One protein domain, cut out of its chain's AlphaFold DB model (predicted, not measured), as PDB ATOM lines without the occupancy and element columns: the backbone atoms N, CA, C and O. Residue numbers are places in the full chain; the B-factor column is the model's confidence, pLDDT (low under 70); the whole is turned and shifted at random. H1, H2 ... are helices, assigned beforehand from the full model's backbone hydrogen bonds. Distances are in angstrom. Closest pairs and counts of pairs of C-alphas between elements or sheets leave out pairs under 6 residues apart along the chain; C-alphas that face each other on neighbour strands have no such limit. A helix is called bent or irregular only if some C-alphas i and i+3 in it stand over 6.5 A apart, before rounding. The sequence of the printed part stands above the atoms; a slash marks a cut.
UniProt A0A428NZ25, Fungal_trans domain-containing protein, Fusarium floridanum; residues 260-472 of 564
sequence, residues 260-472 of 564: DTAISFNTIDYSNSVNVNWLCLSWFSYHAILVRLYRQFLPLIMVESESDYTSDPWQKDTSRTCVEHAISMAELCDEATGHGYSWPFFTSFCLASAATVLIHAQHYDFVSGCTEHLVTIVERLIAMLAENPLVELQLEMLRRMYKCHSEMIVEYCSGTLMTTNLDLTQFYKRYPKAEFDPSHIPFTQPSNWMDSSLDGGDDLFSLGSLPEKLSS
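This is residues 260 to 472 of the 564 residues of the protein "Fungal_trans domain-containing protein" of Fusarium floridanum (UniProt A0A428NZ25). Five helices, H1 to H5, form an up-and-down bundle, each running against the one before it, with H3 in its middle. The very short H6 and H7 and the long unnamed stretch of residues 431 to 467 lie outside this bundle. The 213 printed residues hold seven named helices, H1 to H7 in chain order, and no named strand: the class is all helix. The whole is compact, with a radius of gyration of the C-alphas of 17.9 A and spans of 57 by 43 by 32 A.

Find C-alpha 273 at (236.230, 258.519, 216.490); from there H1 runs 36.9 A to residue 297, only just irregular, with C-alphas 293 and 296 6.9 A apart. H2, residues 313 to 338, spans 38.2 A with a kink of 26 degrees near residue 331. Next come H3, residues 345 to 361, H4, residues 370 to 384, and H5, residues 390 to 413, 34.6 A long. H6 is residues 427 to 430; H7, residues 468 to 472, ends at C-alpha 472, (257.194, 266.934, 191.263).

Start at the hub, H3. It touches H1 at Cys 350 and Ala 288, closest C-alphas 5.1 A apart. H2 and H3, a hairpin, touch at a steep tilt of 45 degrees, closest C-alphas Ala 326 and Ala 354, 4.5 A. H3 and H4, a hairpin, touch at Ala 355 and Leu 374, closest C-alphas 5.8 A apart. H5 runs the same way as H3 at 9 degrees, a shallow tilt; Ile 359 and Tyr 402 have their closest C-alphas, 6.1 A apart. H6 only just touches H1, with 3 pairs of C-alphas within 8 A; H7 touches no helix. Every O i to N i+4 pair is within hydrogen-bond range in H4 and H5, against 19 of 21 in H1, 20 of 22 in H2, 10 of 13 in H3 and 0 of 1 in H7, where 2 of 2 O i to N i+3 pairs are; H6 is too short for an i+4 pair.

The C-alphas of Ser 271 and Thr 416 are farthest apart, 57.1 A. The printed part has no cut; the links H1 to H2, H5 to H6 and H6 to H7 are long. Look for pLDDT under 70 at residues 265 to 266, 304 to 311, 420, 445 to 458 and 463 to 472.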
ATOM      1  N   ASP A 260     225.663 243.768 208.946       89.31
ATOM      2  CA  ASP A 260     224.493 244.325 208.250       89.31
ATOM      3  C   ASP A 260     223.218 244.277 209.114       89.31
ATOM      4  O   ASP A 260     222.342 245.135 208.999       89.31
ATOM      5  N   THR A 261     223.103 243.279 209.996       87.56
ATOM      6  CA  THR A 261     221.963 243.139 210.917       87.56
ATOM      7  C   THR A 261     222.129 243.928 212.214       87.56
ATOM      8  O   THR A 261     221.134 244.399 212.765       87.56
ATOM      9  N   ALA A 262     223.358 244.073 212.718       84.25
ATOM     10  CA  ALA A 262     223.623 244.678 214.021       84.25
ATOM     11  C   ALA A 262     223.867 246.195 213.962       84.25
ATOM     12  O   ALA A 262     223.552 246.896 214.924       84.25
ATOM     13  N   ILE A 263     224.428 246.711 212.864       82.81
ATOM     14  CA  ILE A 263     224.820 248.116 212.722       82.81
ATOM     15  C   ILE A 263     224.200 248.704 211.456       82.81
ATOM     16  O   ILE A 263     224.536 248.323 210.342       82.81
ATOM     17  N   SER A 264     223.350 249.718 211.622       74.81
ATOM     18  CA  SER A 264     222.965 250.589 210.510       74.81
ATOM     19  C   SER A 264     223.907 251.789 210.460       74.81
ATOM     20  O   SER A 264     224.006 252.522 211.450       74.81
ATOM     21  N   PHE A 265     224.557 252.033 209.317       65.94
ATOM     22  CA  PHE A 265     225.453 253.185 209.134       65.94
ATOM     23  C   PHE A 265     224.784 254.521 209.496       65.94
ATOM     24  O   PHE A 265     225.380 255.369 210.153       65.94
ATOM     25  N   ASN A 266     223.487 254.673 209.229       66.25
ATOM     26  CA  ASN A 266     222.730 255.882 209.581       66.25
ATOM     27  C   ASN A 266     222.585 256.133 211.095       66.25
ATOM     28  O   ASN A 266     222.108 257.191 211.496       66.25
ATOM     29  N   THR A 267     222.957 255.168 211.938       73.50
ATOM     30  CA  THR A 267     222.778 255.214 213.398       73.50
ATOM     31  C   THR A 267     224.094 255.226 214.173       73.50
ATOM     32  O   THR A 267     224.086 255.120 215.398       73.50
ATOM     33  N   ILE A 268     225.234 255.320 213.484       79.19
ATOM     34  CA  ILE A 268     226.550 255.372 214.125       79.19
ATOM     35  C   ILE A 268     226.724 256.702 214.852       79.19
ATOM     36  O   ILE A 268     226.496 257.771 214.288       79.19
ATOM     37  N   ASP A 269     227.165 256.637 216.109       81.75
ATOM     38  CA  ASP A 269     227.667 257.814 216.810       81.75
ATOM     39  C   ASP A 269     229.017 258.254 216.220       81.75
ATOM     40  O   ASP A 269     230.091 257.849 216.669       81.75
ATOM     41  N   TYR A 270     228.946 259.116 215.207       83.31
ATOM     42  CA  TYR A 270     230.107 259.703 214.539       83.31
ATOM     43  C   TYR A 270     230.949 260.617 215.440       83.31
ATOM     44  O   TYR A 270     232.059 260.986 215.060       83.31
ATOM     45  N   SER A 271     230.465 260.986 216.634       82.62
ATOM     46  CA  SER A 271     231.276 261.748 217.592       82.62
ATOM     47  C   SER A 271     232.364 260.888 218.243       82.62
ATOM     48  O   SER A 271     233.393 261.410 218.683       82.62
ATOM     49  N   ASN A 272     232.182 259.565 218.254       86.69
ATOM     50  CA  ASN A 272     233.150 258.618 218.780       86.69
ATOM     51  C   ASN A 272     234.097 258.130 217.672       86.69
ATOM     52  O   ASN A 272     233.847 257.126 216.999       86.69
ATOM     53  N   SER A 273     235.227 258.823 217.519       87.69
ATOM     54  CA  SER A 273     236.230 258.519 216.490       87.69
ATOM     55  C   SER A 273     236.796 257.097 216.572       87.69
ATOM     56  O   SER A 273     237.143 256.529 215.539       87.69
ATOM     57  N   VAL A 274     236.852 256.482 217.761       90.44
ATOM     58  CA  VAL A 274     237.322 255.096 217.935       90.44
ATOM     59  C   VAL A 274     236.363 254.118 217.263       90.44
ATOM     60  O   VAL A 274     236.798 253.274 216.483       90.44
ATOM     61  N   ASN A 275     235.060 254.260 217.520       90.94
ATOM     62  CA  ASN A 275     234.034 253.401 216.927       90.94
ATOM     63  C   ASN A 275     234.011 253.533 215.399       90.94
ATOM     64  O   ASN A 275     233.978 252.520 214.700       90.94
ATOM     65  N   VAL A 276     234.084 254.768 214.887       91.69
ATOM     66  CA  VAL A 276     234.178 255.034 213.442       91.69
ATOM     67  C   VAL A 276     235.416 254.355 212.859       91.69
ATOM     68  O   VAL A 276     235.319 253.612 211.884       91.69
ATOM     69  N   ASN A 277     236.584 254.552 213.480       94.06
ATOM     70  CA  ASN A 277     237.830 253.959 213.011       94.06
ATOM     71  C   ASN A 277     237.778 252.434 212.977       94.06
ATOM     72  O   ASN A 277     238.197 251.834 211.992       94.06
ATOM     73  N   TRP A 278     237.277 251.802 214.034       94.50
ATOM     74  CA  TRP A 278     237.202 250.349 214.117       94.50
ATOM     75  C   TRP A 278     236.222 249.761 213.114       94.50
ATOM     76  O   TRP A 278     236.570 248.794 212.438       94.50
ATOM     77  N   LEU A 279     235.038 250.353 212.948       94.12
ATOM     78  CA  LEU A 279     234.061 249.854 211.984       94.12
ATOM     79  C   LEU A 279     234.551 250.025 210.540       94.12
ATOM     80  O   LEU A 279     234.556 249.059 209.780       94.12
ATOM     81  N   CYS A 280     235.019 251.218 210.164       95.56
ATOM     82  CA  CYS A 280     235.551 251.452 208.821       95.56
ATOM     83  C   CYS A 280     236.769 250.559 208.547       95.56
ATOM     84  O   CYS A 280     236.839 249.919 207.499       95.56
ATOM     85  N   LEU A 281     237.711 250.449 209.494       97.56
ATOM     86  CA  LEU A 281     238.869 249.565 209.339       97.56
ATOM     87  C   LEU A 281     238.459 248.090 209.248       97.56
ATOM     88  O   LEU A 281     239.128 247.328 208.550       97.56
ATOM     89  N   SER A 282     237.361 247.690 209.896       97.44
ATOM     90  CA  SER A 282     236.803 246.345 209.750       97.44
ATOM     91  C   SER A 282     236.338 246.080 208.321       97.44
ATOM     92  O   SER A 282     236.721 245.067 207.744       97.44
ATOM     93  N   TRP A 283     235.605 247.012 207.710       97.69
ATOM     94  CA  TRP A 283     235.186 246.901 206.308       97.69
ATOM     95  C   TRP A 283     236.365 246.904 205.332       97.69
ATOM     96  O   TRP A 283     236.436 246.047 204.449       97.69
ATOM     97  N   PHE A 284     237.350 247.788 205.528       98.56
ATOM     98  CA  PHE A 284     238.582 247.750 204.734       98.56
ATOM     99  C   PHE A 284     239.316 246.412 204.885       98.56
ATOM    100  O   PHE A 284     239.840 245.891 203.901       98.56
ATOM    101  N   SER A 285     239.344 245.839 206.092       98.56
ATOM    102  CA  SER A 285     239.966 244.534 206.349       98.56
ATOM    103  C   SER A 285     239.190 243.395 205.687       98.56
ATOM    104  O   SER A 285     239.809 242.544 205.060       98.56
ATOM    105  N   TYR A 286     237.855 243.406 205.756       98.75
ATOM    106  CA  TYR A 286     236.975 242.441 205.090       98.75
ATOM    107  C   TYR A 286     237.260 242.350 203.590       98.75
ATOM    108  O   TYR A 286     237.586 241.276 203.077       98.75
ATOM    109  N   HIS A 287     237.235 243.490 202.896       98.69
ATOM    110  CA  HIS A 287     237.523 243.519 201.466       98.69
ATOM    111  C   HIS A 287     238.978 243.150 201.162       98.69
ATOM    112  O   HIS A 287     239.232 242.378 200.237       98.69
ATOM    113  N   ALA A 288     239.940 243.622 201.965       98.44
ATOM    114  CA  ALA A 288     241.348 243.284 201.777       98.44
ATOM    115  C   ALA A 288     241.629 241.782 201.947       98.44
ATOM    116  O   ALA A 288     242.473 241.241 201.231       98.44
ATOM    117  N   ILE A 289     240.939 241.089 202.861       98.62
ATOM    118  CA  ILE A 289     241.053 239.632 203.010       98.62
ATOM    119  C   ILE A 289     240.586 238.946 201.723       98.62
ATOM    120  O   ILE A 289     241.349 238.170 201.145       98.62
ATOM    121  N   LEU A 290     239.384 239.268 201.237       98.56
ATOM    122  CA  LEU A 290     238.799 238.635 200.048       98.56
ATOM    123  C   LEU A 290     239.625 238.910 198.789       98.56
ATOM    124  O   LEU A 290     239.972 237.979 198.063       98.56
ATOM    125  N   VAL A 291     240.054 240.157 198.591       98.12
ATOM    126  CA  VAL A 291     240.976 240.535 197.511       98.12
ATOM    127  C   VAL A 291     242.263 239.709 197.567       98.12
ATOM    128  O   VAL A 291     242.714 239.183 196.553       98.12
ATOM    129  N   ARG A 292     242.876 239.544 198.745       96.56
ATOM    130  CA  ARG A 292     244.133 238.790 198.875       96.56
ATOM    131  C   ARG A 292     243.960 237.292 198.644       96.56
ATOM    132  O   ARG A 292     244.881 236.678 198.107       96.56
ATOM    133  N   LEU A 293     242.827 236.722 199.054       96.38
ATOM    134  CA  LEU A 293     242.503 235.313 198.839       96.38
ATOM    135  C   LEU A 293     242.211 235.018 197.363       96.38
ATOM    136  O   LEU A 293     242.643 233.984 196.855       96.38
ATOM    137  N   TYR A 294     241.518 235.922 196.668       96.50
ATOM    138  CA  TYR A 294     241.060 235.674 195.303       96.50
ATOM    139  C   TYR A 294     241.994 236.176 194.203       96.50
ATOM    140  O   TYR A 294     242.025 235.580 193.129       96.50
ATOM    141  N   ARG A 295     242.834 237.192 194.452       94.81
ATOM    142  CA  ARG A 295     243.698 237.777 193.405       94.81
ATOM    143  C   ARG A 295     244.615 236.775 192.701       94.81
ATOM    144  O   ARG A 295     244.985 236.980 191.553       94.81
ATOM    145  N   GLN A 296     244.985 235.684 193.371       91.19
ATOM    146  CA  GLN A 296     245.805 234.623 192.775       91.19
ATOM    147  C   GLN A 296     245.137 233.959 191.560       91.19
ATOM    148  O   GLN A 296     245.844 233.497 190.671       91.19
ATOM    149  N   PHE A 297     243.803 233.982 191.486       91.19
ATOM    150  CA  PHE A 297     243.017 233.391 190.403       91.19
ATOM    151  C   PHE A 297     242.784 234.335 189.220       91.19
ATOM    152  O   PHE A 297     242.251 233.899 188.202       91.19
ATOM    153  N   LEU A 298     243.198 235.603 189.328       91.81
ATOM    154  CA  LEU A 298     242.992 236.592 188.274       91.81
ATOM    155  C   LEU A 298     243.756 236.200 186.997       91.81
ATOM    156  O   LEU A 298     244.980 235.988 187.081       91.81
ATOM    157  N   PRO A 299     243.076 236.123 185.837       88.69
ATOM    158  CA  PRO A 299     243.728 235.939 184.545       88.69
ATOM    159  C   PRO A 299     244.485 237.207 184.116       88.69
ATOM    160  O   PRO A 299     244.412 238.241 184.768       88.69
ATOM    161  N   LEU A 300     245.235 237.134 183.013       85.38
ATOM    162  CA  LEU A 300     245.856 238.329 182.423       85.38
ATOM    163  C   LEU A 300     244.828 239.215 181.715       85.38
ATOM    164  O   LEU A 300     244.846 240.429 181.859       85.38
ATOM    165  N   ILE A 301     243.943 238.590 180.941       81.25
ATOM    166  CA  ILE A 301     242.871 239.231 180.178       81.25
ATOM    167  C   ILE A 301     241.618 238.386 180.382       81.25
ATOM    168  O   ILE A 301     241.704 237.157 180.451       81.25
ATOM    169  N   MET A 302     240.462 239.037 180.463       80.19
ATOM    170  CA  MET A 302     239.173 238.366 180.575       80.19
ATOM    171  C   MET A 302     238.178 238.998 179.607       80.19
ATOM    172  O   MET A 302     237.739 240.130 179.806       80.19
ATOM    173  N   VAL A 303     237.836 238.233 178.571       75.88
ATOM    174  CA  VAL A 303     236.873 238.598 177.528       75.88
ATOM    175  C   VAL A 303     235.611 237.767 177.735       75.88
ATOM    176  O   VAL A 303     235.676 236.537 177.775       75.88
ATOM    177  N   GLU A 304     234.456 238.416 177.845       66.19
ATOM    178  CA  GLU A 304     233.170 237.715 177.822       66.19
ATOM    179  C   GLU A 304     232.820 237.347 176.376       66.19
ATOM    180  O   GLU A 304     232.220 238.123 175.638       66.19
ATOM    181  N   SER A 305     233.214 236.149 175.946       62.19
ATOM    182  CA  SER A 305     232.675 235.545 174.727       62.19
ATOM    183  C   SER A 305     231.646 234.480 175.093       62.19
ATOM    184  O   SER A 305     231.954 233.576 175.870       62.19
ATOM    185  N   GLU A 306     230.467 234.511 174.459       55.12
ATOM    186  CA  GLU A 306     229.445 233.446 174.544       55.12
ATOM    187  C   GLU A 306     229.983 232.057 174.129       55.12
ATOM    188  O   GLU A 306     229.343 231.037 174.372       55.12
ATOM    189  N   SER A 307     231.167 232.008 173.507       53.25
ATOM    190  CA  SER A 307     231.815 230.789 173.014       53.25
ATOM    191  C   SER A 307     233.025 230.317 173.832       53.25
ATOM    192  O   SER A 307     233.653 229.324 173.459       53.25
ATOM    193  N   ASP A 308     233.369 230.984 174.942       56.22
ATOM    194  CA  ASP A 308     234.535 230.606 175.747       56.22
ATOM    195  C   ASP A 308     234.211 229.508 176.776       56.22
ATOM    196  O   ASP A 308     233.996 229.765 177.963       56.22
ATOM    197  N   TYR A 309     234.194 228.265 176.288       52.66
ATOM    198  CA  TYR A 309     234.048 227.040 177.084       52.66
ATOM    199  C   TYR A 309     235.362 226.573 177.740       52.66
ATOM    200  O   TYR A 309     235.383 225.516 178.369       52.66
ATOM    201  N   THR A 310     236.474 227.297 177.553       56.22
ATOM    202  CA  THR A 310     237.810 226.830 177.973       56.22
ATOM    203  C   THR A 310     238.209 227.266 179.381       56.22
ATOM    204  O   THR A 310     239.064 226.636 179.998       56.22
ATOM    205  N   SER A 311     237.585 228.320 179.901       66.06
ATOM    206  CA  SER A 311     237.868 228.885 181.218       66.06
ATOM    207  C   SER A 311     236.931 228.319 182.290       66.06
ATOM    208  O   SER A 311     235.719 228.227 182.094       66.06
ATOM    209  N   ASP A 312     237.508 227.938 183.433       82.12
ATOM    210  CA  ASP A 312     236.788 227.375 184.580       82.12
ATOM    211  C   ASP A 312     235.722 228.371 185.097       82.12
ATOM    212  O   ASP A 312     236.081 229.494 185.481       82.12
ATOM    213  N   PRO A 313     234.422 227.999 185.126       86.44
ATOM    214  CA  PRO A 313     233.352 228.863 185.624       86.44
ATOM    215  C   PRO A 313     233.615 229.386 187.037       86.44
ATOM    216  O   PRO A 313     233.396 230.565 187.310       86.44
ATOM    217  N   TRP A 314     234.167 228.545 187.915       89.88
ATOM    218  CA  TRP A 314     234.466 228.952 189.285       89.88
ATOM    219  C   TRP A 314     235.549 230.036 189.329       89.88
ATOM    220  O   TRP A 314     235.450 230.995 190.097       89.88
ATOM    221  N   GLN A 315     236.574 229.922 188.478       88.44
ATOM    222  CA  GLN A 315     237.634 230.923 188.369       88.44
ATOM    223  C   GLN A 315     237.097 232.261 187.843       88.44
ATOM    224  O   GLN A 315     237.499 233.316 188.346       88.44
ATOM    225  N   LYS A 316     236.197 232.229 186.851       87.62
ATOM    226  CA  LYS A 316     235.525 233.422 186.306       87.62
ATOM    227  C   LYS A 316     234.733 234.151 187.389       87.62
ATOM    228  O   LYS A 316     234.966 235.339 187.613       87.62
ATOM    229  N   ASP A 317     233.873 233.432 188.105       91.00
ATOM    230  CA  ASP A 317     233.052 234.002 189.178       91.00
ATOM    231  C   ASP A 317     233.924 234.555 190.311       91.00
ATOM    232  O   ASP A 317     233.764 235.701 190.728       91.00
ATOM    233  N   THR A 318     234.937 233.796 190.731       92.81
ATOM    234  CA  THR A 318     235.892 234.223 191.764       92.81
ATOM    235  C   THR A 318     236.654 235.486 191.354       92.81
ATOM    236  O   THR A 318     236.878 236.381 192.173       92.81
ATOM    237  N   SER A 319     237.039 235.593 190.080       93.38
ATOM    238  CA  SER A 319     237.713 236.780 189.547       93.38
ATOM    239  C   SER A 319     236.788 237.995 189.532       93.38
ATOM    240  O   SER A 319     237.217 239.077 189.931       93.38
ATOM    241  N   ARG A 320     235.515 237.822 189.147       93.75
ATOM    242  CA  ARG A 320     234.494 238.879 189.210       93.75
ATOM    243  C   ARG A 320     234.309 239.372 190.643       93.75
ATOM    244  O   ARG A 320     234.487 240.561 190.892       93.75
ATOM    245  N   THR A 321     234.083 238.465 191.592       95.62
ATOM    246  CA  THR A 321     233.942 238.807 193.017       95.62
ATOM    247  C   THR A 321     235.189 239.501 193.573       95.62
ATOM    248  O   THR A 321     235.093 240.442 194.361       95.62
ATOM    249  N   CYS A 322     236.388 239.094 193.145       97.69
ATOM    250  CA  CYS A 322     237.627 239.771 193.527       97.69
ATOM    251  C   CYS A 322     237.661 241.237 193.062       97.69
ATOM    252  O   CYS A 322     238.092 242.108 193.821       97.69
ATOM    253  N   VAL A 323     237.229 241.506 191.825       97.50
ATOM    254  CA  VAL A 323     237.157 242.864 191.263       97.50
ATOM    255  C   VAL A 323     236.079 243.687 191.964       97.50
ATOM    256  O   VAL A 323     236.352 244.823 192.344       97.50
ATOM    257  N   GLU A 324     234.906 243.108 192.224       97.44
ATOM    258  CA  GLU A 324     233.823 243.756 192.975       97.44
ATOM    259  C   GLU A 324     234.301 244.232 194.352       97.44
ATOM    260  O   GLU A 324     234.088 245.384 194.714       97.44
ATOM    261  N   HIS A 325     235.038 243.403 195.100       98.38
ATOM    262  CA  HIS A 325     235.598 243.831 196.385       98.38
ATOM    263  C   HIS A 325     236.652 244.933 196.260       98.38
ATOM    264  O   HIS A 325     236.731 245.785 197.144       98.38
ATOM    265  N   ALA A 326     237.457 244.937 195.196       98.19
ATOM    266  CA  ALA A 326     238.413 246.014 194.957       98.19
ATOM    267  C   ALA A 326     237.704 247.344 194.634       98.19
ATOM    268  O   ALA A 326     238.134 248.392 195.116       98.19
ATOM    269  N   ILE A 327     236.596 247.292 193.888       97.31
ATOM    270  CA  ILE A 327     235.725 248.440 193.593       97.31
ATOM    271  C   ILE A 327     235.055 248.957 194.865       97.31
ATOM    272  O   ILE A 327     235.180 250.142 195.170       97.31
ATOM    273  N   SER A 328     234.453 248.075 195.671       97.25
ATOM    274  CA  SER A 328     233.820 248.469 196.936       97.25
ATOM    275  C   SER A 328     234.788 249.187 197.881       97.25
ATOM    276  O   SER A 328     234.374 250.058 198.635       97.25
ATOM    277  N   MET A 329     236.092 248.878 197.845       96.88
ATOM    278  CA  MET A 329     237.089 249.613 198.639       96.88
ATOM    279  C   MET A 329     237.330 251.042 198.150       96.88
ATOM    280  O   MET A 329     237.615 251.915 198.974       96.88
ATOM    281  N   ALA A 330     237.242 251.287 196.842       95.38
ATOM    282  CA  ALA A 330     237.314 252.634 196.289       95.38
ATOM    283  C   ALA A 330     236.067 253.442 196.681       95.38
ATOM    284  O   ALA A 330     236.207 254.551 197.189       95.38
ATOM    285  N   GLU A 331     234.873 252.857 196.559       94.81
ATOM    286  CA  GLU A 331     233.604 253.484 196.969       94.81
ATOM    287  C   GLU A 331     233.571 253.781 198.482       94.81
ATOM    288  O   GLU A 331     233.193 254.874 198.910       94.81
ATOM    289  N   LEU A 332     234.073 252.851 199.303       95.50
ATOM    290  CA  LEU A 332     234.175 253.009 200.757       95.50
ATOM    291  C   LEU A 332     235.070 254.191 201.170       95.50
ATOM    292  O   LEU A 332     234.924 254.716 202.275       95.50
ATOM    293  N   CYS A 333     235.999 254.642 200.317       94.81
ATOM    294  CA  CYS A 333     236.840 255.799 200.634       94.81
ATOM    295  C   CYS A 333     236.026 257.090 200.788       94.81
ATOM    296  O   CYS A 333     236.342 257.913 201.659       94.81
ATOM    297  N   ASP A 334     234.997 257.272 199.963       89.50
ATOM    298  CA  ASP A 334     234.159 258.470 199.986       89.50
ATOM    299  C   ASP A 334     233.254 258.471 201.221       89.50
ATOM    300  O   ASP A 334     233.211 259.460 201.960       89.50
ATOM    301  N   GLU A 335     232.637 257.326 201.523       89.81
ATOM    302  CA  GLU A 335     231.826 257.131 202.730       89.81
ATOM    303  C   GLU A 335     232.654 257.344 204.008       89.81
ATOM    304  O   GLU A 335     232.299 258.153 204.869       89.81
ATOM    305  N   ALA A 336     233.827 256.708 204.108       92.44
ATOM    306  CA  ALA A 336     234.712 256.854 205.263       92.44
ATOM    307  C   ALA A 336     235.172 258.311 205.466       92.44
ATOM    308  O   ALA A 336     235.260 258.788 206.602       92.44
ATOM    309  N   THR A 337     235.422 259.048 204.375       90.75
ATOM    310  CA  THR A 337     235.748 260.483 204.446       90.75
ATOM    311  C   THR A 337     234.597 261.279 205.057       90.75
ATOM    312  O   THR A 337     234.831 262.095 205.951       90.75
ATOM    313  N   GLY A 338     233.361 261.025 204.613       88.50
ATOM    314  CA  GLY A 338     232.160 261.703 205.110       88.50
ATOM    315  C   GLY A 338     231.895 261.481 206.603       88.50
ATOM    316  O   GLY A 338     231.280 262.325 207.254       88.50
ATOM    317  N   HIS A 339     232.407 260.385 207.162       88.88
ATOM    318  CA  HIS A 339     232.191 259.976 208.549       88.88
ATOM    319  C   HIS A 339     233.316 260.353 209.522       88.88
ATOM    320  O   HIS A 339     233.246 260.013 210.701       88.88
ATOM    321  N   GLY A 340     234.343 261.078 209.065       89.00
ATOM    322  CA  GLY A 340     235.446 261.514 209.929       89.00
ATOM    323  C   GLY A 340     236.457 260.411 210.252       89.00
ATOM    324  O   GLY A 340     237.147 260.483 211.270       89.00
ATOM    325  N   TYR A 341     236.562 259.395 209.390       93.56
ATOM    326  CA  TYR A 341     237.571 258.349 209.505       93.56
ATOM    327  C   TYR A 341     238.990 258.933 209.523       93.56
ATOM    328  O   TYR A 341     239.333 259.801 208.718       93.56
ATOM    329  N   SER A 342     239.832 258.448 210.438       92.56
ATOM    330  CA  SER A 342     241.169 259.016 210.679       92.56
ATOM    331  C   SER A 342     242.304 258.359 209.886       92.56
ATOM    332  O   SER A 342     243.468 258.685 210.109       92.56
ATOM    333  N   TRP A 343     241.978 257.456 208.958       94.06
ATOM    334  CA  TRP A 343     242.935 256.825 208.039       94.06
ATOM    335  C   TRP A 343     244.123 256.114 208.730       94.06
ATOM    336  O   TRP A 343     245.278 256.467 208.480       94.06
ATOM    337  N   PRO A 344     243.871 255.091 209.579       95.12
ATOM    338  CA  PRO A 344     244.917 254.238 210.138       95.12
ATOM    339  C   PRO A 344     245.905 253.739 209.084       95.12
ATOM    340  O   PRO A 344     245.533 253.453 207.948       95.12
ATOM    341  N   PHE A 345     247.171 253.548 209.467       95.00
ATOM    342  CA  PHE A 345     248.212 253.152 208.506       95.00
ATOM    343  C   PHE A 345     247.895 251.839 207.783       95.00
ATOM    344  O   PHE A 345     248.187 251.709 206.598       95.00
ATOM    345  N   PHE A 346     247.230 250.898 208.460       97.44
ATOM    346  CA  PHE A 346     246.824 249.632 207.852       97.44
ATOM    347  C   PHE A 346     245.858 249.813 206.670       97.44
ATOM    348  O   PHE A 346     245.886 249.022 205.731       97.44
ATOM    349  N   THR A 347     245.065 250.888 206.648       97.75
ATOM    350  CA  THR A 347     244.167 251.199 205.531       97.75
ATOM    351  C   THR A 347     244.931 251.370 204.225       97.75
ATOM    352  O   THR A 347     244.452 250.918 203.188       97.75
ATOM    353  N   SER A 348     246.140 251.943 204.248       96.50
ATOM    354  CA  SER A 348     246.918 252.105 203.016       96.50
ATOM    355  C   SER A 348     247.323 250.753 202.423       96.50
ATOM    356  O   SER A 348     247.282 250.575 201.211       96.50
ATOM    357  N   PHE A 349     247.614 249.757 203.266       97.25
ATOM    358  CA  PHE A 349     247.865 248.387 202.814       97.25
ATOM    359  C   PHE A 349     246.616 247.733 202.209       97.25
ATOM    360  O   PHE A 349     246.709 247.056 201.181       97.25
ATOM    361  N   CYS A 350     245.450 247.947 202.823       98.50
ATOM    362  CA  CYS A 350     244.173 247.484 202.291       98.50
ATOM    363  C   CYS A 350     243.940 248.075 200.888       98.50
ATOM    364  O   CYS A 350     243.734 247.334 199.925       98.50
ATOM    365  N   LEU A 351     244.066 249.395 200.754       98.25
ATOM    366  CA  LEU A 351     243.915 250.119 199.492       98.25
ATOM    367  C   LEU A 351     244.929 249.678 198.433       98.25
ATOM    368  O   LEU A 351     244.548 249.387 197.301       98.25
ATOM    369  N   ALA A 352     246.204 249.540 198.799       97.38
ATOM    370  CA  ALA A 352     247.224 249.041 197.887       97.38
ATOM    371  C   ALA A 352     246.908 247.616 197.405       97.38
ATOM    372  O   ALA A 352     247.095 247.309 196.232       97.38
ATOM    373  N   SER A 353     246.361 246.754 198.269       97.56
ATOM    374  CA  SER A 353     245.924 245.412 197.868       97.56
ATOM    375  C   SER A 353     244.798 245.461 196.827       97.56
ATOM    376  O   SER A 353     244.877 244.739 195.835       97.56
ATOM    377  N   ALA A 354     243.800 246.334 196.990       98.31
ATOM    378  CA  ALA A 354     242.749 246.543 195.988       98.31
ATOM    379  C   ALA A 354     243.294 247.119 194.674       98.31
ATOM    380  O   ALA A 354     242.962 246.616 193.602       98.31
ATOM    381  N   ALA A 355     244.202 248.096 194.743       97.88
ATOM    382  CA  ALA A 355     244.844 248.658 193.559       97.88
ATOM    383  C   ALA A 355     245.563 247.580 192.730       97.88
ATOM    384  O   ALA A 355     245.449 247.592 191.508       97.88
ATOM    385  N   THR A 356     246.212 246.586 193.362       96.88
ATOM    386  CA  THR A 356     246.819 245.471 192.604       96.88
ATOM    387  C   THR A 356     245.815 244.684 191.760       96.88
ATOM    388  O   THR A 356     246.183 244.194 190.697       96.88
ATOM    389  N   VAL A 357     244.554 244.582 192.192       97.56
ATOM    390  CA  VAL A 357     243.480 243.928 191.428       97.56
ATOM    391  C   VAL A 357     242.978 244.832 190.309       97.56
ATOM    392  O   VAL A 357     242.816 244.367 189.184       97.56
ATOM    393  N   LEU A 358     242.777 246.123 190.584       96.88
ATOM    394  CA  LEU A 358     242.282 247.074 189.584       96.88
ATOM    395  C   LEU A 358     243.274 247.287 188.426       96.88
ATOM    396  O   LEU A 358     242.845 247.503 187.295       96.88
ATOM    397  N   ILE A 359     244.581 247.133 188.675       95.12
ATOM    398  CA  ILE A 359     245.617 247.091 187.625       95.12
ATOM    399  C   ILE A 359     245.379 245.940 186.631       95.12
ATOM    400  O   ILE A 359     245.706 246.081 185.458       95.12
ATOM    401  N   HIS A 360     244.814 244.809 187.066       93.38
ATOM    402  CA  HIS A 360     244.449 243.710 186.158       93.38
ATOM    403  C   HIS A 360     243.085 243.982 185.527       93.38
ATOM    404  O   HIS A 360     242.903 243.825 184.324       93.38
ATOM    405  N   ALA A 361     242.137 244.455 186.339       93.56
ATOM    406  CA  ALA A 361     240.750 244.643 185.937       93.56
ATOM    407  C   ALA A 361     240.545 245.685 184.827       93.56
ATOM    408  O   ALA A 361     239.525 245.643 184.147       93.56
ATOM    409  N   GLN A 362     241.505 246.588 184.596       89.81
ATOM    410  CA  GLN A 362     241.479 247.506 183.447       89.81
ATOM    411  C   GLN A 362     241.524 246.787 182.082       89.81
ATOM    412  O   GLN A 362     241.241 247.407 181.059       89.81
ATOM    413  N   HIS A 363     241.893 245.502 182.054       89.25
ATOM    414  CA  HIS A 363     241.967 244.673 180.847       89.25
ATOM    415  C   HIS A 363     240.817 243.659 180.747       89.25
ATOM    416  O   HIS A 363     240.931 242.667 180.025       89.25
ATOM    417  N   TYR A 364     239.739 243.859 181.511       90.69
ATOM    418  CA  TYR A 364     238.580 242.972 181.534       90.69
ATOM    419  C   TYR A 364     237.356 243.649 180.914       90.69
ATOM    420  O   TYR A 364     237.042 244.785 181.253       90.69
ATOM    421  N   ASP A 365     236.618 242.926 180.072       86.06
ATOM    422  CA  ASP A 365     235.508 243.517 179.308       86.06
ATOM    423  C   ASP A 365     234.197 243.642 180.108       86.06
ATOM    424  O   ASP A 365     233.326 244.437 179.759       86.06
ATOM    425  N   PHE A 366     234.040 242.873 181.191       82.31
ATOM    426  CA  PHE A 366     232.781 242.782 181.950       82.31
ATOM    427  C   PHE A 366     232.590 243.886 183.000       82.31
ATOM    428  O   PHE A 366     231.516 243.983 183.596       82.31
ATOM    429  N   VAL A 367     233.615 244.701 183.261       82.25
ATOM    430  CA  VAL A 367     233.555 245.808 184.224       82.25
ATOM    431  C   VAL A 367     234.099 247.067 183.573       82.25
ATOM    432  O   VAL A 367     235.246 247.127 183.139       82.25
ATOM    433  N   SER A 368     233.271 248.107 183.550       82.88
ATOM    434  CA  SER A 368     233.668 249.450 183.145       82.88
ATOM    435  C   SER A 368     234.106 250.281 184.355       82.88
ATOM    436  O   SER A 368     233.772 249.986 185.500       82.88
ATOM    437  N   GLY A 369     234.893 251.333 184.115       83.25
ATOM    438  CA  GLY A 369     235.280 252.279 185.167       83.25
ATOM    439  C   GLY A 369     236.368 251.791 186.132       83.25
ATOM    440  O   GLY A 369     236.698 252.519 187.063       83.25
ATOM    441  N   CYS A 370     236.987 250.618 185.928       88.38
ATOM    442  CA  CYS A 370     238.108 250.130 186.758       88.38
ATOM    443  C   CYS A 370     239.223 251.175 186.929       88.38
ATOM    444  O   CYS A 370     239.766 251.337 188.022       88.38
ATOM    445  N   THR A 371     239.540 251.908 185.859       89.25
ATOM    446  CA  THR A 371     240.558 252.964 185.867       89.25
ATOM    447  C   THR A 371     240.183 254.122 186.790       89.25
ATOM    448  O   THR A 371     241.049 254.631 187.492       89.25
ATOM    449  N   GLU A 372     238.910 254.522 186.834       91.00
ATOM    450  CA  GLU A 372     238.441 255.605 187.712       91.00
ATOM    451  C   GLU A 372     238.573 255.196 189.183       91.00
ATOM    452  O   GLU A 372     239.144 255.934 189.981       91.00
ATOM    453  N   HIS A 373     238.167 253.970 189.521       93.75
ATOM    454  CA  HIS A 373     238.325 253.426 190.872       93.75
ATOM    455  C   HIS A 373     239.804 253.285 191.269       93.75
ATOM    456  O   HIS A 373     240.168 253.569 192.412       93.75
ATOM    457  N   LEU A 374     240.677 252.887 190.334       94.38
ATOM    458  CA  LEU A 374     242.124 252.838 190.568       94.38
ATOM    459  C   LEU A 374     242.678 254.236 190.868       94.38
ATOM    460  O   LEU A 374     243.449 254.389 191.816       94.38
ATOM    461  N   VAL A 375     242.259 255.249 190.104       91.12
ATOM    462  CA  VAL A 375     242.631 256.651 190.341       91.12
ATOM    463  C   VAL A 375     242.161 257.105 191.724       91.12
ATOM    464  O   VAL A 375     242.991 257.597 192.483       91.12
ATOM    465  N   THR A 376     240.908 256.844 192.113       92.62
ATOM    466  CA  THR A 376     240.385 257.170 193.456       92.62
ATOM    467  C   THR A 376     241.250 256.576 194.570       92.62
ATOM    468  O   THR A 376     241.601 257.262 195.537       92.62
ATOM    469  N   ILE A 377     241.650 255.307 194.437       95.56
ATOM    470  CA  ILE A 377     242.527 254.654 195.415       95.56
ATOM    471  C   ILE A 377     243.911 255.313 195.452       95.56
ATOM    472  O   ILE A 377     244.432 255.585 196.537       95.56
ATOM    473  N   VAL A 378     244.518 255.580 194.293       93.38
ATOM    474  CA  VAL A 378     245.846 256.207 194.206       93.38
ATOM    475  C   VAL A 378     245.823 257.626 194.777       93.38
ATOM    476  O   VAL A 378     246.713 257.980 195.550       93.38
ATOM    477  N   GLU A 379     244.792 258.419 194.489       91.06
ATOM    478  CA  GLU A 379     244.591 259.746 195.079       91.06
ATOM    479  C   GLU A 379     244.482 259.675 196.600       91.06
ATOM    480  O   GLU A 379     245.108 260.468 197.313       91.06
ATOM    481  N   ARG A 380     243.740 258.685 197.114       93.69
ATOM    482  CA  ARG A 380     243.623 258.480 198.557       93.69
ATOM    483  C   ARG A 380     244.957 258.114 199.191       93.69
ATOM    484  O   ARG A 380     245.306 258.684 200.223       93.69
ATOM    485  N   LEU A 381     245.712 257.205 198.576       94.12
ATOM    486  CA  LEU A 381     247.060 256.860 199.019       94.12
ATOM    487  C   LEU A 381     247.944 258.115 199.043       94.12
ATOM    488  O   LEU A 381     248.512 258.431 200.082       94.12
ATOM    489  N   ILE A 382     247.972 258.906 197.969       89.06
ATOM    490  CA  ILE A 382     248.737 260.163 197.913       89.06
ATOM    491  C   ILE A 382     248.345 261.115 199.053       89.06
ATOM    492  O   ILE A 382     249.223 261.688 199.700       89.06
ATOM    493  N   ALA A 383     247.053 261.256 199.361       90.56
ATOM    494  CA  ALA A 383     246.591 262.088 200.475       90.56
ATOM    495  C   ALA A 383     247.102 261.600 201.847       90.56
ATOM    496  O   ALA A 383     247.300 262.409 202.755       90.56
ATOM    497  N   MET A 384     247.363 260.298 201.997       91.75
ATOM    498  CA  MET A 384     247.912 259.704 203.219       91.75
ATOM    499  C   MET A 384     249.436 259.891 203.372       91.75
ATOM    500  O   MET A 384     249.934 259.717 204.485       91.75
ATOM    501  N   LEU A 385     250.185 260.279 202.325       85.88
ATOM    502  CA  LEU A 385     251.659 260.415 202.365       85.88
ATOM    503  C   LEU A 385     252.158 261.351 203.472       85.88
ATOM    504  O   LEU A 385     253.205 261.109 204.068       85.88
ATOM    505  N   ALA A 386     251.406 262.418 203.757       79.38
ATOM    506  CA  ALA A 386     251.792 263.407 204.760       79.38
ATOM    507  C   ALA A 386     251.893 262.811 206.175       79.38
ATOM    508  O   ALA A 386     252.657 263.310 207.003       79.38
ATOM    509  N   GLU A 387     251.127 261.754 206.459       80.62
ATOM    510  CA  GLU A 387     251.052 261.150 207.788       80.62
ATOM    511  C   GLU A 387     251.614 259.720 207.819       80.62
ATOM    512  O   GLU A 387     252.191 259.327 208.835       80.62
ATOM    513  N   ASN A 388     251.531 258.963 206.723       88.12
ATOM    514  CA  ASN A 388     251.952 257.565 206.645       88.12
ATOM    515  C   ASN A 388     253.121 257.369 205.655       88.12
ATOM    516  O   ASN A 388     252.888 257.296 204.447       88.12
ATOM    517  N   PRO A 389     254.371 257.199 206.129       83.12
ATOM    518  CA  PRO A 389     255.523 257.004 205.244       83.12
ATOM    519  C   PRO A 389     255.507 255.659 204.504       83.12
ATOM    520  O   PRO A 389     256.198 255.502 203.503       83.12
ATOM    521  N   LEU A 390     254.732 254.669 204.968       86.38
ATOM    522  CA  LEU A 390     254.651 253.356 204.313       86.38
ATOM    523  C   LEU A 390     253.945 253.434 202.954       86.38
ATOM    524  O   LEU A 390     254.132 252.563 202.108       86.38
ATOM    525  N   VAL A 391     253.148 254.481 202.743       89.94
ATOM    526  CA  VAL A 391     252.440 254.731 201.487       89.94
ATOM    527  C   VAL A 391     253.411 254.914 200.329       89.94
ATOM    528  O   VAL A 391     253.121 254.446 199.235       89.94
ATOM    529  N   GLU A 392     254.561 255.557 200.548       85.88
ATOM    530  CA  GLU A 392     255.556 255.768 199.489       85.88
ATOM    531  C   GLU A 392     256.012 254.428 198.900       85.88
ATOM    532  O   GLU A 392     255.986 254.227 197.688       85.88
ATOM    533  N   LEU A 393     256.318 253.468 199.776       84.69
ATOM    534  CA  LEU A 393     256.704 252.114 199.388       84.69
ATOM    535  C   LEU A 393     255.575 251.386 198.646       84.69
ATOM    536  O   LEU A 393     255.822 250.680 197.673       84.69
ATOM    537  N   GLN A 394     254.329 251.569 199.081       90.00
ATOM    538  CA  GLN A 394     253.167 250.951 198.442       90.00
ATOM    539  C   GLN A 394     252.884 251.543 197.059       90.00
ATOM    540  O   GLN A 394     252.626 250.795 196.121       90.00
ATOM    541  N   LEU A 395     252.950 252.866 196.916       89.69
ATOM    542  CA  LEU A 395     252.740 253.557 195.646       89.69
ATOM    543  C   LEU A 395     253.794 253.163 194.618       89.69
ATOM    544  O   LEU A 395     253.456 252.869 193.477       89.69
ATOM    545  N   GLU A 396     255.055 253.098 195.024       84.88
ATOM    546  CA  GLU A 396     256.151 252.763 194.120       84.88
ATOM    547  C   GLU A 396     256.084 251.248 193.760       84.88
ATOM    548  O   GLU A 396     256.275 250.873 192.601       84.88
ATOM    549  N   MET A 397     255.613 250.369 194.667       89.00
ATOM    550  CA  MET A 397     255.284 248.967 194.345       89.00
ATOM    551  C   MET A 397     254.172 248.876 193.286       89.00
ATOM    552  O   MET A 397     254.284 248.100 192.331       89.00
ATOM    553  N   LEU A 398     253.097 249.657 193.446       92.25
ATOM    554  CA  LEU A 398     251.984 249.712 192.496       92.25
ATOM    555  C   LEU A 398     252.427 250.257 191.139       92.25
ATOM    556  O   LEU A 398     252.052 249.692 190.116       92.25
ATOM    557  N   ARG A 399     253.260 251.301 191.125       87.62
ATOM    558  CA  ARG A 399     253.838 251.892 189.913       87.62
ATOM    559  C   ARG A 399     254.628 250.856 189.117       87.62
ATOM    560  O   ARG A 399     254.389 250.664 187.925       87.62
ATOM    561  N   ARG A 400     255.519 250.125 189.795       86.06
ATOM    562  CA  ARG A 400     256.300 249.041 189.189       86.06
ATOM    563  C   ARG A 400     255.403 247.924 188.665       86.06
ATOM    564  O   ARG A 400     255.603 247.460 187.545       86.06
ATOM    565  N   MET A 401     254.406 247.504 189.445       90.38
ATOM    566  CA  MET A 401     253.460 246.472 189.020       90.38
ATOM    567  C   MET A 401     252.666 246.908 187.792       90.38
ATOM    568  O   MET A 401     252.526 246.112 186.871       90.38
ATOM    569  N   TYR A 402     252.179 248.150 187.768       90.69
ATOM    570  CA  TYR A 402     251.445 248.713 186.641       90.69
ATOM    571  C   TYR A 402     252.276 248.628 185.361       90.69
ATOM    572  O   TYR A 402     251.834 248.020 184.391       90.69
ATOM    573  N   LYS A 403     253.523 249.119 185.392       87.12
ATOM    574  CA  LYS A 403     254.445 249.042 184.249       87.12
ATOM    575  C   LYS A 403     254.687 247.597 183.803       87.12
ATOM    576  O   LYS A 403     254.491 247.274 182.635       87.12
ATOM    577  N   CYS A 404     255.062 246.711 184.732       88.44
ATOM    578  CA  CYS A 404     255.323 245.308 184.408       88.44
ATOM    579  C   CYS A 404     254.081 244.592 183.859       88.44
ATOM    580  O   CYS A 404     254.208 243.739 182.987       88.44
ATOM    581  N   HIS A 405     252.890 244.913 184.367       91.06
ATOM    582  CA  HIS A 405     251.643 244.325 183.894       91.06
ATOM    583  C   HIS A 405     251.288 244.829 182.495       91.06
ATOM    584  O   HIS A 405     251.018 244.009 181.625       91.06
ATOM    585  N   SER A 406     251.394 246.133 182.236       88.75
ATOM    586  CA  SER A 406     251.173 246.711 180.906       88.75
ATOM    587  C   SER A 406     252.121 246.124 179.853       88.75
ATOM    588  O   SER A 406     251.672 245.714 178.783       88.75
ATOM    589  N   GLU A 407     253.417 245.999 180.162       87.81
ATOM    590  CA  GLU A 407     254.393 245.333 179.283       87.81
ATOM    591  C   GLU A 407     254.003 243.871 179.013       87.81
ATOM    592  O   GLU A 407     254.010 243.421 177.867       87.81
ATOM    593  N   MET A 408     253.607 243.142 180.058       88.00
ATOM    594  CA  MET A 408     253.186 241.745 179.960       88.00
ATOM    595  C   MET A 408     251.934 241.575 179.084       88.00
ATOM    596  O   MET A 408     251.855 240.617 178.317       88.00
ATOM    597  N   ILE A 409     250.978 242.506 179.149       89.56
ATOM    598  CA  ILE A 409     249.781 242.511 178.296       89.56
ATOM    599  C   ILE A 409     250.155 242.749 176.829       89.56
ATOM    600  O   ILE A 409     249.661 242.041 175.954       89.56
ATOM    601  N   VAL A 410     251.071 243.680 176.541       88.88
ATOM    602  CA  VAL A 410     251.573 243.911 175.173       88.88
ATOM    603  C   VAL A 410     252.295 242.672 174.628       88.88
ATOM    604  O   VAL A 410     252.064 242.258 173.487       88.88
ATOM    605  N   GLU A 411     253.147 242.039 175.435       87.62
ATOM    606  CA  GLU A 411     253.844 240.801 175.062       87.62
ATOM    607  C   GLU A 411     252.859 239.639 174.828       87.62
ATOM    608  O   GLU A 411     253.031 238.876 173.874       87.62
ATOM    609  N   TYR A 412     251.806 239.530 175.642       86.38
ATOM    610  CA  TYR A 412     250.757 238.521 175.487       86.38
ATOM    611  C   TYR A 412     249.928 238.747 174.214       86.38
ATOM    612  O   TYR A 412     249.796 237.842 173.392       86.38
ATOM    613  N   CYS A 413     249.446 239.972 173.981       86.69
ATOM    614  CA  CYS A 413     248.670 240.326 172.787       86.69
ATOM    615  C   CYS A 413     249.477 240.201 171.484       86.69
ATOM    616  O   CYS A 413     248.912 239.900 170.436       86.69
ATOM    617  N   SER A 414     250.798 240.412 171.533       88.81
ATOM    618  CA  SER A 414     251.689 240.200 170.381       88.81
ATOM    619  C   SER A 414     252.055 238.729 170.139       88.81
ATOM    620  O   SER A 414     252.697 238.425 169.135       88.81
ATOM    621  N   GLY A 415     251.671 237.815 171.040       83.56
ATOM    622  CA  GLY A 415     252.028 236.393 170.985       83.56
ATOM    623  C   GLY A 415     253.479 236.088 171.376       83.56
ATOM    624  O   GLY A 415     253.931 234.956 171.222       83.56
ATOM    625  N   THR A 416     254.216 237.080 171.883       84.00
ATOM    626  CA  THR A 416     255.608 236.923 172.343       84.00
ATOM    627  C   THR A 416     255.671 236.222 173.704       84.00
ATOM    628  O   THR A 416     256.639 235.521 174.003       84.00
ATOM    629  N   LEU A 417     254.623 236.376 174.518       81.00
ATOM    630  CA  LEU A 417     254.469 235.725 175.813       81.00
ATOM    631  C   LEU A 417     253.320 234.715 175.783       81.00
ATOM    632  O   LEU A 417     252.185 235.061 175.470       81.00
ATOM    633  N   MET A 418     253.607 233.485 176.205       74.50
ATOM    634  CA  MET A 418     252.597 232.459 176.469       74.50
ATOM    635  C   MET A 418     252.353 232.341 177.976       74.50
ATOM    636  O   MET A 418     253.304 232.351 178.756       74.50
ATOM    637  N   THR A 419     251.097 232.166 178.397       70.88
ATOM    638  CA  THR A 419     250.720 232.009 179.819       70.88
ATOM    639  C   THR A 419     251.382 230.809 180.492       70.88
ATOM    640  O   THR A 419     251.639 230.852 181.689       70.88
ATOM    641  N   THR A 420     251.744 229.774 179.728       69.56
ATOM    642  CA  THR A 420     252.525 228.617 180.199       69.56
ATOM    643  C   THR A 420     253.921 228.983 180.700       69.56
ATOM    644  O   THR A 420     254.534 228.197 181.415       69.56
ATOM    645  N   ASN A 421     254.439 230.156 180.324       71.50
ATOM    646  CA  ASN A 421     255.753 230.639 180.747       71.50
ATOM    647  C   ASN A 421     255.686 231.421 182.069       71.50
ATOM    648  O   ASN A 421     256.720 231.880 182.552       71.50
ATOM    649  N   LEU A 422     254.489 231.609 182.634       76.56
ATOM    650  CA  LEU A 422     254.274 232.370 183.858       76.56
ATOM    651  C   LEU A 422     254.048 231.447 185.051       76.56
ATOM    652  O   LEU A 422     253.288 230.483 184.983       76.56
ATOM    653  N   ASP A 423     254.645 231.807 186.186       78.94
ATOM    654  CA  ASP A 423     254.284 231.207 187.464       78.94
ATOM    655  C   ASP A 423     252.979 231.838 187.974       78.94
ATOM    656  O   ASP A 423     252.970 232.878 188.638       78.94
ATOM    657  N   LEU A 424     251.859 231.199 187.637       78.31
ATOM    658  CA  LEU A 424     250.527 231.584 188.102       78.31
ATOM    659  C   LEU A 424     250.171 230.969 189.465       78.31
ATOM    660  O   LEU A 424     249.078 231.211 189.970       78.31
ATOM    661  N   THR A 425     251.081 230.207 190.089       72.06
ATOM    662  CA  THR A 425     250.821 229.574 191.394       72.06
ATOM    663  C   THR A 425     250.729 230.597 192.523       72.06
ATOM    664  O   THR A 425     250.069 230.346 193.531       72.06
ATOM    665  N   GLN A 426     251.368 231.762 192.362       81.31
ATOM    666  CA  GLN A 426     251.296 232.882 193.295       81.31
ATOM    667  C   GLN A 426     251.175 234.209 192.553       81.31
ATOM    668  O   GLN A 426     251.842 234.450 191.550       81.31
ATOM    669  N   PHE A 427     250.371 235.118 193.105       90.56
ATOM    670  CA  PHE A 427     250.027 236.377 192.448       90.56
ATOM    671  C   PHE A 427     251.243 237.198 191.990       90.56
ATOM    672  O   PHE A 427     251.297 237.576 190.828       90.56
ATOM    673  N   TYR A 428     252.234 237.434 192.856       90.06
ATOM    674  CA  TYR A 428     253.401 238.265 192.514       90.06
ATOM    675  C   TYR A 428     254.473 237.530 191.698       90.06
ATOM    676  O   TYR A 428     255.281 238.184 191.045       90.06
ATOM    677  N   LYS A 429     254.482 236.190 191.691       87.56
ATOM    678  CA  LYS A 429     255.488 235.402 190.957       87.56
ATOM    679  C   LYS A 429     255.283 235.411 189.442       87.56
ATOM    680  O   LYS A 429     256.213 235.104 188.703       87.56
ATOM    681  N   ARG A 430     254.114 235.856 188.970       89.44
ATOM    682  CA  ARG A 430     253.825 236.021 187.536       89.44
ATOM    683  C   ARG A 430     254.680 237.089 186.846       89.44
ATOM    684  O   ARG A 430     254.643 237.184 185.629       89.44
ATOM    685  N   TYR A 431     255.417 237.912 187.591       87.81
ATOM    686  CA  TYR A 431     256.232 238.998 187.050       87.81
ATOM    687  C   TYR A 431     257.727 238.635 187.098       87.81
ATOM    688  O   TYR A 431     258.415 239.002 188.046       87.81
ATOM    689  N   PRO A 432     258.291 237.961 186.080       77.62
ATOM    690  CA  PRO A 432     259.671 237.460 186.135       77.62
ATOM    691  C   PRO A 432     260.734 238.569 186.181       77.62
ATOM    692  O   PRO A 432     261.869 238.330 186.583       77.62
ATOM    693  N   LYS A 433     260.376 239.787 185.756       79.25
ATOM    694  CA  LYS A 433     261.264 240.959 185.698       79.25
ATOM    695  C   LYS A 433     261.223 241.809 186.980       79.25
ATOM    696  O   LYS A 433     261.892 242.842 187.048       79.25
ATOM    697  N   ALA A 434     260.421 241.433 187.980       81.06
ATOM    698  CA  ALA A 434     260.230 242.239 189.179       81.06
ATOM    699  C   ALA A 434     260.055 241.408 190.453       81.06
ATOM    700  O   ALA A 434     259.346 240.410 190.481       81.06
ATOM    701  N   GLU A 435     260.659 241.894 191.532       83.50
ATOM    702  CA  GLU A 435     260.384 241.424 192.885       83.50
ATOM    703  C   GLU A 435     259.518 242.452 193.611       83.50
ATOM    704  O   GLU A 435     259.700 243.664 193.450       83.50
ATOM    705  N   PHE A 436     258.587 241.957 194.421       87.12
ATOM    706  CA  PHE A 436     257.658 242.771 195.193       87.12
ATOM    707  C   PHE A 436     257.721 242.360 196.665       87.12
ATOM    708  O   PHE A 436     257.725 241.169 196.974       87.12
ATOM    709  N   ASP A 437     257.717 243.345 197.564       88.00
ATOM    710  CA  ASP A 437     257.465 243.146 198.993       88.00
ATOM    711  C   ASP A 437     256.044 243.643 199.294       88.00
ATOM    712  O   ASP A 437     255.840 244.842 199.488       88.00
ATOM    713  N   PRO A 438     255.035 242.755 199.299       90.19
ATOM    714  CA  PRO A 438     253.655 243.163 199.492       90.19
ATOM    715  C   PRO A 438     253.296 243.299 200.969       90.19
ATOM    716  O   PRO A 438     252.118 243.282 201.303       90.19
ATOM    717  N   SER A 439     254.273 243.371 201.872       93.44
ATOM    718  CA  SER A 439     254.030 243.465 203.307       93.44
ATOM    719  C   SER A 439     253.432 244.818 203.695       93.44
ATOM    720  O   SER A 439     253.862 245.859 203.205       93.44
ATOM    721  N   HIS A 440     252.515 244.836 204.667       94.69
ATOM    722  CA  HIS A 440     252.062 246.095 205.278       94.69
ATOM    723  C   HIS A 440     253.232 246.853 205.925       94.69
ATOM    724  O   HIS A 440     253.371 248.055 205.720       94.69
ATOM    725  N   ILE A 441     254.088 246.142 206.670       93.69
ATOM    726  CA  ILE A 441     255.340 246.676 207.222       93.69
ATOM    727  C   ILE A 441     256.514 246.048 206.458       93.69
ATOM    728  O   ILE A 441     256.970 244.969 206.854       93.69
ATOM    729  N   PRO A 442     256.995 246.657 205.366       87.75
ATOM    730  CA  PRO A 442     258.133 246.142 204.609       87.75
ATOM    731  C   PRO A 442     259.437 246.244 205.412       87.75
ATOM    732  O   PRO A 442     259.609 247.121 206.265       87.75
ATOM    733  N   PHE A 443     260.361 245.315 205.158       86.06
ATOM    734  CA  PHE A 443     261.727 245.354 205.714       86.06
ATOM    735  C   PHE A 443     262.747 245.898 204.717       86.06
ATOM    736  O   PHE A 443     263.854 246.272 205.100       86.06
ATOM    737  N   THR A 444     262.377 245.948 203.443       71.44
ATOM    738  CA  THR A 444     263.217 246.489 202.383       71.44
ATOM    739  C   THR A 444     263.066 248.007 202.315       71.44
ATOM    740  O   THR A 444     261.970 248.550 202.443       71.44
ATOM    741  N   GLN A 445     264.191 248.712 202.161       61.22
ATOM    742  CA  GLN A 445     264.176 250.163 201.980       61.22
ATOM    743  C   GLN A 445     263.914 250.535 200.513       61.22
ATOM    744  O   GLN A 445     264.283 249.757 199.628       61.22
ATOM    745  N   PRO A 446     263.329 251.724 200.248       52.81
ATOM    746  CA  PRO A 446     262.970 252.160 198.897       52.81
ATOM    747  C   PRO A 446     264.146 252.126 197.903       52.81
ATOM    748  O   PRO A 446     264.000 251.743 196.745       52.81
ATOM    749  N   SER A 447     265.354 252.435 198.382       52.75
ATOM    750  CA  SER A 447     266.586 252.467 197.585       52.75
ATOM    751  C   SER A 447     267.005 251.124 196.982       52.75
ATOM    752  O   SER A 447     267.795 251.111 196.043       52.75
ATOM    753  N   ASN A 448     266.497 249.996 197.490       46.59
ATOM    754  CA  ASN A 448     266.850 248.675 196.965       46.59
ATOM    755  C   ASN A 448     266.133 248.343 195.646       46.59
ATOM    756  O   ASN A 448     266.482 247.355 195.006       46.59
ATOM    757  N   TRP A 449     265.124 249.126 195.255       48.50
ATOM    758  CA  TRP A 449     264.245 248.791 194.132       48.50
ATOM    759  C   TRP A 449     263.732 249.993 193.328       48.50
ATOM    760  O   TRP A 449     263.194 249.778 192.243       48.50
ATOM    761  N   MET A 450     263.914 251.228 193.811       48.53
ATOM    762  CA  MET A 450     263.700 252.443 193.021       48.53
ATOM    763  C   MET A 450     264.705 252.494 191.863       48.53
ATOM    764  O   MET A 450     265.858 252.895 192.033       48.53
ATOM    765  N   ASP A 451     264.267 252.080 190.677       47.94
ATOM    766  CA  ASP A 451     265.008 252.282 189.437       47.94
ATOM    767  C   ASP A 451     264.610 253.632 188.827       47.94
ATOM    768  O   ASP A 451     263.448 253.878 188.501       47.94
ATOM    769  N   SER A 452     265.596 254.504 188.618       47.12
ATOM    770  CA  SER A 452     265.448 255.756 187.865       47.12
ATOM    771  C   SER A 452     264.925 255.564 186.427       47.12
ATOM    772  O   SER A 452     264.563 256.541 185.779       47.12
ATOM    773  N   SER A 453     264.864 254.326 185.911       46.53
ATOM    774  CA  SER A 453     264.309 253.984 184.589       46.53
ATOM    775  C   SER A 453     262.766 253.943 184.513       46.53
ATOM    776  O   SER A 453     262.199 253.621 183.460       46.53
ATOM    777  N   LEU A 454     262.060 254.247 185.608       50.47
ATOM    778  CA  LEU A 454     260.590 254.240 185.671       50.47
ATOM    779  C   LEU A 454     259.920 255.527 185.156       50.47
ATOM    780  O   LEU A 454     258.705 255.538 184.980       50.47
ATOM    781  N   ASP A 455     260.680 256.578 184.836       48.12
ATOM    782  CA  ASP A 455     260.134 257.816 184.266       48.12
ATOM    783  C   ASP A 455     259.857 257.670 182.754       48.12
ATOM    784  O   ASP A 455     260.691 257.975 181.903       48.12
ATOM    785  N   GLY A 456     258.658 257.182 182.422       51.53
ATOM    786  CA  GLY A 456     258.119 257.080 181.060       51.53
ATOM    787  C   GLY A 456     256.764 257.782 180.901       51.53
ATOM    788  O   GLY A 456     256.205 258.309 181.861       51.53
ATOM    789  N   GLY A 457     256.232 257.816 179.673       48.59
ATOM    790  CA  GLY A 457     254.892 258.355 179.385       48.59
ATOM    791  C   GLY A 457     253.747 257.487 179.931       48.59
ATOM    792  O   GLY A 457     252.741 258.035 180.375       48.59
ATOM    793  N   ASP A 458     253.945 256.166 179.977       57.28
ATOM    794  CA  ASP A 458     252.975 255.168 180.456       57.28
ATOM    795  C   ASP A 458     253.230 254.821 181.929       57.28
ATOM    796  O   ASP A 458     253.688 253.734 182.285       57.28
ATOM    797  N   ASP A 459     252.986 255.799 182.793       71.19
ATOM    798  CA  ASP A 459     253.158 255.686 184.242       71.19
ATOM    799  C   ASP A 459     251.793 255.629 184.943       71.19
ATOM    800  O   ASP A 459     250.858 256.304 184.510       71.19
ATOM    801  N   LEU A 460     251.679 254.889 186.053       75.38
ATOM    802  CA  LEU A 460     250.462 254.823 186.879       75.38
ATOM    803  C   LEU A 460     249.975 256.231 187.257       75.38
ATOM    804  O   LEU A 460     248.781 256.516 187.249       75.38
ATOM    805  N   PHE A 461     250.916 257.137 187.527       73.06
ATOM    806  CA  PHE A 461     250.634 258.533 187.870       73.06
ATOM    807  C   PHE A 461     250.214 259.410 186.684       73.06
ATOM    808  O   PHE A 461     249.935 260.593 186.869       73.06
ATOM    809  N   SER A 462     250.188 258.858 185.473       70.69
ATOM    810  CA  SER A 462     249.674 259.523 184.271       70.69
ATOM    811  C   SER A 462     248.211 259.163 183.980       70.69
ATOM    812  O   SER A 462     247.652 259.664 183.006       70.69
ATOM    813  N   LEU A 463     247.573 258.317 184.802       65.44
ATOM    814  CA  LEU A 463     246.159 257.968 184.658       65.44
ATOM    815  C   LEU A 463     245.236 259.123 185.088       65.44
ATOM    816  O   LEU A 463     245.223 259.526 186.246       65.44
ATOM    817  N   GLY A 464     244.394 259.608 184.172       59.44
ATOM    818  CA  GLY A 464     243.299 260.536 184.484       59.44
ATOM    819  C   GLY A 464     243.733 261.955 184.890       59.44
ATOM    820  O   GLY A 464     244.786 262.442 184.490       59.44
ATOM    821  N   SER A 465     242.888 262.639 185.672       51.34
ATOM    822  CA  SER A 465     243.113 264.002 186.190       51.34
ATOM    823  C   SER A 465     243.960 264.041 187.465       51.34
ATOM    824  O   SER A 465     243.851 264.996 188.239       51.34
ATOM    825  N   LEU A 466     244.773 263.005 187.696       56.72
ATOM    826  CA  LEU A 466     245.719 262.950 188.801       56.72
ATOM    827  C   LEU A 466     246.513 264.272 188.818       56.72
ATOM    828  O   LEU A 466     247.091 264.651 187.795       56.72
ATOM    829  N   PRO A 467     246.475 265.046 189.920       46.66
ATOM    830  CA  PRO A 467     246.801 266.465 189.873       46.66
ATOM    831  C   PRO A 467     248.202 266.710 189.306       46.66
ATOM    832  O   PRO A 467     249.157 266.047 189.710       46.66
ATOM    833  N   GLU A 468     248.355 267.744 188.465       43.44
ATOM    834  CA  GLU A 468     249.636 268.219 187.896       43.44
ATOM    835  C   GLU A 468     250.751 268.414 188.952       43.44
ATOM    836  O   GLU A 468     251.931 268.470 188.605       43.44
ATOM    837  N   LYS A 469     250.414 268.429 190.253       38.38
ATOM    838  CA  LYS A 469     251.353 268.310 191.386       38.38
ATOM    839  C   LYS A 469     252.245 267.057 191.343       38.38
ATOM    840  O   LYS A 469     253.319 267.082 191.941       38.38
ATOM    841  N   LEU A 470     251.863 266.000 190.625       44.81
ATOM    842  CA  LEU A 470     252.656 264.776 190.435       44.81
ATOM    843  C   LEU A 470     253.854 264.957 189.496       44.81
ATOM    844  O   LEU A 470     254.761 264.130 189.502       44.81
ATOM    845  N   SER A 471     253.935 266.062 188.747       40.00
ATOM    846  CA  SER A 471     255.157 266.414 188.007       40.00
ATOM    847  C   SER A 471     256.371 266.619 188.930       40.00
ATOM    848  O   SER A 471     257.498 266.445 188.483       40.00
ATOM    849  N   SER A 472     256.146 266.892 190.226       41.03
ATOM    850  CA  SER A 472     257.194 266.934 191.263       41.03
ATOM    851  C   SER A 472     257.584 265.563 191.841       41.03
ATOM    852  O   SER A 472     258.615 265.462 192.500       41.03
TER     853      SER A 472